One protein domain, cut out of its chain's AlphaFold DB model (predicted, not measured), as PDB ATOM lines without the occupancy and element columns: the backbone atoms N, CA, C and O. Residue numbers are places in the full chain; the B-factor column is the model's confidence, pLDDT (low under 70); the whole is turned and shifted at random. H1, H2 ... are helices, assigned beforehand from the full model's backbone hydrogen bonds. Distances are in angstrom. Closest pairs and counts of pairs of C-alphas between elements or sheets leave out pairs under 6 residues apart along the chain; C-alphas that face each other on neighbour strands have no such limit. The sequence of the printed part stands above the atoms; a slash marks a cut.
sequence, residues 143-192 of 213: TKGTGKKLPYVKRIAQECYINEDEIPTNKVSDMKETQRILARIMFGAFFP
ATOM      1  N   THR A 143     -25.404  -9.302  10.686       62.97
ATOM      2  CA  THR A 143     -24.578 -10.516  10.608       62.97
ATOM      3  C   THR A 143     -23.109 -10.164  10.863       62.97
ATOM      4  O   THR A 143     -22.664  -9.059  10.539       62.97
ATOM      5  N   LYS A 144     -22.315 -11.112  11.393       60.22
ATOM      6  CA  LYS A 144     -20.872 -10.927  11.683       60.22
ATOM      7  C   LYS A 144     -20.065 -10.379  10.489       60.22
ATOM      8  O   LYS A 144     -19.014  -9.775  10.689       60.22
ATOM      9  N   GLY A 145     -20.536 -10.598   9.258       62.00
ATOM     10  CA  GLY A 145     -19.895 -10.121   8.030       62.00
ATOM     11  C   GLY A 145     -20.350  -8.737   7.555       62.00
ATOM     12  O   GLY A 145     -19.584  -8.072   6.859       62.00
ATOM     13  N   THR A 146     -21.552  -8.279   7.925       64.19
ATOM     14  CA  THR A 146     -22.113  -7.014   7.418       64.19
ATOM     15  C   THR A 146     -21.353  -5.806   7.962       64.19
ATOM     16  O   THR A 146     -21.053  -4.882   7.213       64.19
ATOM     17  N   GLY A 147     -20.962  -5.843   9.242       63.31
ATOM     18  CA  GLY A 147     -20.254  -4.738   9.896       63.31
ATOM     19  C   GLY A 147     -18.873  -4.451   9.298       63.31
ATOM     20  O   GLY A 147     -18.507  -3.293   9.150       63.31
ATOM     21  N   LYS A 148     -18.135  -5.487   8.868       64.81
ATOM     22  CA  LYS A 148     -16.774  -5.349   8.310       64.81
ATOM     23  C   LYS A 148     -16.727  -4.685   6.931       64.81
ATOM     24  O   LYS A 148     -15.671  -4.213   6.531       64.81
ATOM     25  N   LYS A 149     -17.844  -4.680   6.197       67.81
ATOM     26  CA  LYS A 149     -17.938  -4.102   4.846       67.81
ATOM     27  C   LYS A 149     -18.394  -2.642   4.849       67.81
ATOM     28  O   LYS A 149     -18.503  -2.048   3.780       67.81
ATOM     29  N   LEU A 150     -18.701  -2.073   6.017       70.19
ATOM     30  CA  LEU A 150     -19.174  -0.698   6.088       70.19
ATOM     31  C   LEU A 150     -18.029   0.269   5.737       70.19
ATOM     32  O   LEU A 150     -16.921   0.123   6.257       70.19
ATOM     33  N   PRO A 151     -18.288   1.301   4.914       75.12
ATOM     34  CA  PRO A 151     -17.265   2.274   4.519       75.12
ATOM     35  C   PRO A 151     -16.733   3.076   5.717       75.12
ATOM     36  O   PRO A 151     -15.647   3.647   5.668       75.12
ATOM     37  N   TYR A 152     -17.486   3.085   6.817       75.69
ATOM     38  CA  TYR A 152     -17.156   3.799   8.042       75.69
ATOM     39  C   TYR A 152     -16.191   3.042   8.959       75.69
ATOM     40  O   TYR A 152     -15.641   3.664   9.858       75.69
ATOM     41  N   VAL A 153     -15.934   1.743   8.743       74.12
ATOM     42  CA  VAL A 153     -15.079   0.935   9.644       74.12
ATOM     43  C   VAL A 153     -13.687   1.537   9.781       74.12
ATOM     44  O   VAL A 153     -13.173   1.620  10.890       74.12
ATOM     45  N   LYS A 154     -13.105   2.010   8.674       76.19
ATOM     46  CA  LYS A 154     -11.781   2.639   8.688       76.19
ATOM     47  C   LYS A 154     -11.779   3.934   9.504       76.19
ATOM     48  O   LYS A 154     -10.892   4.135  10.317       76.19
ATOM     49  N   ARG A 155     -12.807   4.771   9.340       80.81
ATOM     50  CA  ARG A 155     -12.948   6.022  10.102       80.81
ATOM     51  C   ARG A 155     -13.169   5.750  11.592       80.81
ATOM     52  O   ARG A 155     -12.561   6.398  12.428       80.81
ATOM     53  N   ILE A 156     -14.005   4.767  11.924       79.31
ATOM     54  CA  ILE A 156     -14.251   4.356  13.313       79.31
ATOM     55  C   ILE A 156     -12.964   3.814  13.945       79.31
ATOM     56  O   ILE A 156     -12.702   4.097  15.108       79.31
ATOM     57  N   ALA A 157     -12.151   3.061  13.196       76.81
ATOM     58  CA  ALA A 157     -10.868   2.562  13.684       76.81
ATOM     59  C   ALA A 157      -9.918   3.714  14.062       76.81
ATOM     60  O   ALA A 157      -9.423   3.742  15.184       76.81
ATOM     61  N   GLN A 158      -9.768   4.701  13.173       79.94
ATOM     62  CA  GLN A 158      -8.941   5.896  13.393       79.94
ATOM     63  C   GLN A 158      -9.396   6.711  14.614       79.94
ATOM     64  O   GLN A 158      -8.598   7.127  15.452       79.94
ATOM     65  N   GLU A 159     -10.704   6.902  14.764       82.00
ATOM     66  CA  GLU A 159     -11.237   7.706  15.863       82.00
ATOM     67  C   GLU A 159     -11.210   6.962  17.205       82.00
ATOM     68  O   GLU A 159     -10.913   7.571  18.235       82.00
ATOM     69  N   CYS A 160     -11.480   5.651  17.218       82.62
ATOM     70  CA  CYS A 160     -11.735   4.914  18.456       82.62
ATOM     71  C   CYS A 160     -10.554   4.098  19.001       82.62
ATOM     72  O   CYS A 160     -10.545   3.804  20.202       82.62
ATOM     73  N   TYR A 161      -9.586   3.708  18.168       84.00
ATOM     74  CA  TYR A 161      -8.472   2.838  18.563       84.00
ATOM     75  C   TYR A 161      -7.167   3.613  18.727       84.00
ATOM     76  O   TYR A 161      -6.990   4.683  18.155       84.00
ATOM     77  N   ILE A 162      -6.262   3.082  19.552       83.44
ATOM     78  CA  ILE A 162      -4.928   3.664  19.757       83.44
ATOM     79  C   ILE A 162      -4.107   3.560  18.463       83.44
ATOM     80  O   ILE A 162      -3.412   4.502  18.095       83.44
ATOM     81  N   ASN A 163      -4.236   2.435  17.756       79.69
ATOM     82  CA  ASN A 163      -3.581   2.190  16.476       79.69
ATOM     83  C   ASN A 163      -4.561   2.461  15.329       79.69
ATOM     84  O   ASN A 163      -5.400   1.623  15.001       79.69
ATOM     85  N   GLU A 164      -4.444   3.639  14.718       69.81
ATOM     86  CA  GLU A 164      -5.386   4.148  13.711       69.81
ATOM     87  C   GLU A 164      -5.370   3.373  12.378       69.81
ATOM     88  O   GLU A 164      -6.352   3.389  11.631       69.81
ATOM     89  N   ASP A 165      -4.269   2.672  12.097       65.94
ATOM     90  CA  ASP A 165      -4.051   1.903  10.866       65.94
ATOM     91  C   ASP A 165      -4.361   0.402  11.010       65.94
ATOM     92  O   ASP A 165      -4.360  -0.335  10.019       65.94
ATOM     93  N   GLU A 166      -4.638  -0.075  12.228       63.88
ATOM     94  CA  GLU A 166      -4.911  -1.489  12.476       63.88
ATOM     95  C   GLU A 166      -6.384  -1.846  12.254       63.88
ATOM     96  O   GLU A 166      -7.315  -1.079  12.506       63.88
ATOM     97  N   ILE A 167      -6.607  -3.073  11.778       65.75
ATOM     98  CA  ILE A 167      -7.951  -3.635  11.660       65.75
ATOM     99  C   ILE A 167      -8.550  -3.684  13.074       65.75
ATOM    100  O   ILE A 167      -7.938  -4.309  13.941       65.75
ATOM    101  N   PRO A 168      -9.740  -3.094  13.317       67.50
ATOM    102  CA  PRO A 168     -10.310  -3.017  14.654       67.50
ATOM    103  C   PRO A 168     -10.382  -4.406  15.294       67.50
ATOM    104  O   PRO A 168     -11.079  -5.309  14.820       67.50
ATOM    105  N   THR A 169      -9.627  -4.577  16.379       66.88
ATOM    106  CA  THR A 169      -9.378  -5.866  17.042       66.88
ATOM    107  C   THR A 169     -10.576  -6.349  17.864       66.88
ATOM    108  O   THR A 169     -10.550  -7.449  18.418       66.88
ATOM    109  N   ASN A 170     -11.644  -5.540  17.944       69.69
ATOM    110  CA  ASN A 170     -12.796  -5.696  18.840       69.69
ATOM    111  C   ASN A 170     -12.425  -5.789  20.333       69.69
ATOM    112  O   ASN A 170     -13.276  -6.134  21.153       69.69
ATOM    113  N   LYS A 171     -11.176  -5.488  20.709       78.38
ATOM    114  CA  LYS A 171     -10.736  -5.487  22.103       78.38
ATOM    115  C   LYS A 171     -10.848  -4.089  22.689       78.38
ATOM    116  O   LYS A 171     -10.347  -3.124  22.125       78.38
ATOM    117  N   VAL A 172     -11.456  -4.013  23.868       78.88
ATOM    118  CA  VAL A 172     -11.609  -2.768  24.634       78.88
ATOM    119  C   VAL A 172     -10.250  -2.242  25.135       78.88
ATOM    120  O   VAL A 172     -10.080  -1.040  25.304       78.88
ATOM    121  N   SER A 173      -9.249  -3.116  25.316       82.12
ATOM    122  CA  SER A 173      -7.873  -2.722  25.669       82.12
ATOM    123  C   SER A 173      -7.225  -1.818  24.626       82.12
ATOM    124  O   SER A 173      -6.480  -0.911  24.988       82.12
ATOM    125  N   ASP A 174      -7.555  -2.036  23.355       83.31
ATOM    126  CA  ASP A 174      -6.885  -1.409  22.213       83.31
ATOM    127  C   ASP A 174      -7.573  -0.083  21.820       83.31
ATOM    128  O   ASP A 174      -7.146   0.611  20.896       83.31
ATOM    129  N   MET A 175      -8.652   0.275  22.527       85.56
ATOM    130  CA  MET A 175      -9.394   1.524  22.358       85.56
ATOM    131  C   MET A 175      -8.749   2.671  23.145       85.56
ATOM    132  O   MET A 175      -8.143   2.449  24.198       85.56
ATOM    133  N   LYS A 176      -8.942   3.909  22.669       88.19
ATOM    134  CA  LYS A 176      -8.579   5.134  23.406       88.19
ATOM    135  C   LYS A 176      -9.297   5.167  24.764       88.19
ATOM    136  O   LYS A 176     -10.402   4.638  24.896       88.19
ATOM    137  N   GLU A 177      -8.707   5.821  25.761       87.50
ATOM    138  CA  GLU A 177      -9.184   5.768  27.155       87.50
ATOM    139  C   GLU A 177     -10.655   6.204  27.309       87.50
ATOM    140  O   GLU A 177     -11.459   5.492  27.910       87.50
ATOM    141  N   THR A 178     -11.056   7.304  26.660       86.31
ATOM    142  CA  THR A 178     -12.453   7.779  26.652       86.31
ATOM    143  C   THR A 178     -13.411   6.739  26.072       86.31
ATOM    144  O   THR A 178     -14.473   6.476  26.631       86.31
ATOM    145  N   GLN A 179     -13.023   6.089  24.973       87.31
ATOM    146  CA  GLN A 179     -13.839   5.056  24.336       87.31
ATOM    147  C   GLN A 179     -13.914   3.783  25.177       87.31
ATOM    148  O   GLN A 179     -14.938   3.101  25.190       87.31
ATOM    149  N   ARG A 180     -12.855   3.486  25.931       87.19
ATOM    150  CA  ARG A 180     -12.832   2.395  26.900       87.19
ATOM    151  C   ARG A 180     -13.873   2.613  27.997       87.19
ATOM    152  O   ARG A 180     -14.604   1.686  28.340       87.19
ATOM    153  N   ILE A 181     -13.977   3.838  28.508       85.75
ATOM    154  CA  ILE A 181     -14.978   4.225  29.512       85.75
ATOM    155  C   ILE A 181     -16.384   4.168  28.933       85.75
ATOM    156  O   ILE A 181     -17.253   3.547  29.540       85.75
ATOM    157  N   LEU A 182     -16.598   4.721  27.737       85.69
ATOM    158  CA  LEU A 182     -17.888   4.626  27.051       85.69
ATOM    159  C   LEU A 182     -18.304   3.164  26.856       85.69
ATOM    160  O   LEU A 182     -19.419   2.796  27.209       85.69
ATOM    161  N   ALA A 183     -17.400   2.296  26.395       83.06
ATOM    162  CA  ALA A 183     -17.673   0.868  26.269       83.06
ATOM    163  C   ALA A 183     -18.032   0.226  27.622       83.06
ATOM    164  O   ALA A 183     -18.970  -0.566  27.692       83.06
ATOM    165  N   ARG A 184     -17.333   0.577  28.710       83.88
ATOM    166  CA  ARG A 184     -17.654   0.079  30.058       83.88
ATOM    167  C   ARG A 184     -19.025   0.542  30.541       83.88
ATOM    168  O   ARG A 184     -19.749  -0.288  31.078       83.88
ATOM    169  N   ILE A 185     -19.399   1.799  30.309       82.94
ATOM    170  CA  ILE A 185     -20.743   2.308  30.621       82.94
ATOM    171  C   ILE A 185     -21.782   1.546  29.795       82.94
ATOM    172  O   ILE A 185     -22.742   1.020  30.348       82.94
ATOM    173  N   MET A 186     -21.557   1.388  28.488       80.94
ATOM    174  CA  MET A 186     -22.521   0.720  27.611       80.94
ATOM    175  C   MET A 186     -22.739  -0.750  27.986       80.94
ATOM    176  O   MET A 186     -23.876  -1.204  28.108       80.94
ATOM    177  N   PHE A 187     -21.663  -1.506  28.206       75.12
ATOM    178  CA  PHE A 187     -21.758  -2.920  28.577       75.12
ATOM    179  C   PHE A 187     -22.099  -3.153  30.052       75.12
ATOM    180  O   PHE A 187     -22.582  -4.228  30.387       75.12
ATOM    181  N   GLY A 188     -21.808  -2.194  30.933       72.31
ATOM    182  CA  GLY A 188     -22.083  -2.295  32.365       72.31
ATOM    183  C   GLY A 188     -23.506  -1.880  32.728       72.31
ATOM    184  O   GLY A 188     -24.146  -2.565  33.517       72.31
ATOM    185  N   ALA A 189     -24.007  -0.795  32.132       69.88
ATOM    186  CA  ALA A 189     -25.286  -0.191  32.497       69.88
ATOM    187  C   ALA A 189     -26.437  -0.537  31.536       69.88
ATOM    188  O   ALA A 189     -27.577  -0.640  31.978       69.88
ATOM    189  N   PHE A 190     -26.172  -0.726  30.234       66.12
ATOM    190  CA  PHE A 190     -27.243  -0.859  29.225       66.12
ATOM    191  C   PHE A 190     -27.410  -2.265  28.664       66.12
ATOM    192  O   PHE A 190     -28.527  -2.682  28.361       66.12
ATOM    193  N   PHE A 191     -26.310  -3.000  28.510       67.56
ATOM    194  CA  PHE A 191     -26.319  -4.335  27.919       67.56
ATOM    195  C   PHE A 191     -25.894  -5.389  28.944       67.56
ATOM    196  O   PHE A 191     -24.738  -5.823  28.916       67.56
ATOM    197  N   PRO A 192     -26.802  -5.843  29.831       54.88
ATOM    198  CA  PRO A 192     -26.495  -6.952  30.724       54.88
ATOM    199  C   PRO A 192     -26.029  -8.153  29.893       54.88
ATOM    200  O   PRO A 192     -26.664  -8.551  28.910       54.88
TER     201      PRO A 192
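Overview. This is residues 143 to 192 of the 213 residues of an uncharacterized protein of Trifolium medium (UniProt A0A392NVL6). A short helix, H1, and a longer one, H2, make an open L, with the end of H1 near the first turns of H2. The long loop of residues 161 to 176 folds back beside H1 before it reaches H2, and residues 185 to 192 stick out. The printed part has 50 residues, with H1 then H2 and no named strand. Its class is all helix, though 22 residues are in named elements, under half. It is only just compact, close to loose, with a radius of gyration of the C-alphas of 11.6 A, and flat, spanning 29 by 26 by 14 A.

Along the chain. H1, residues 153 to 160, begins at C-alpha 153 (-15.079, 0.935, 9.644) and is 10.2 A long. H2, residues 177 to 190, is 19.3 A long and ends at C-alpha 190 (-27.243, -0.859, 29.225).

Arrangement. H1 and H2 are close but not clearly touching; their closest C-alphas, of Cys 160 and Gln 179, are 6.2 A apart. Their lines are about perpendicular, at 77 degrees. In H1 and H2 every O i to N i+4 pair is within hydrogen-bond range.

Size, cuts and confidence. The farthest C-alphas, of Asp 165 and Pro 192, are 31.2 A apart. The printed part has no cut, and the link from H1 to H2 is long, 16 residues. pLDDT is under 70 at residues 143 to 149, 164 to 170 and 189 to 192.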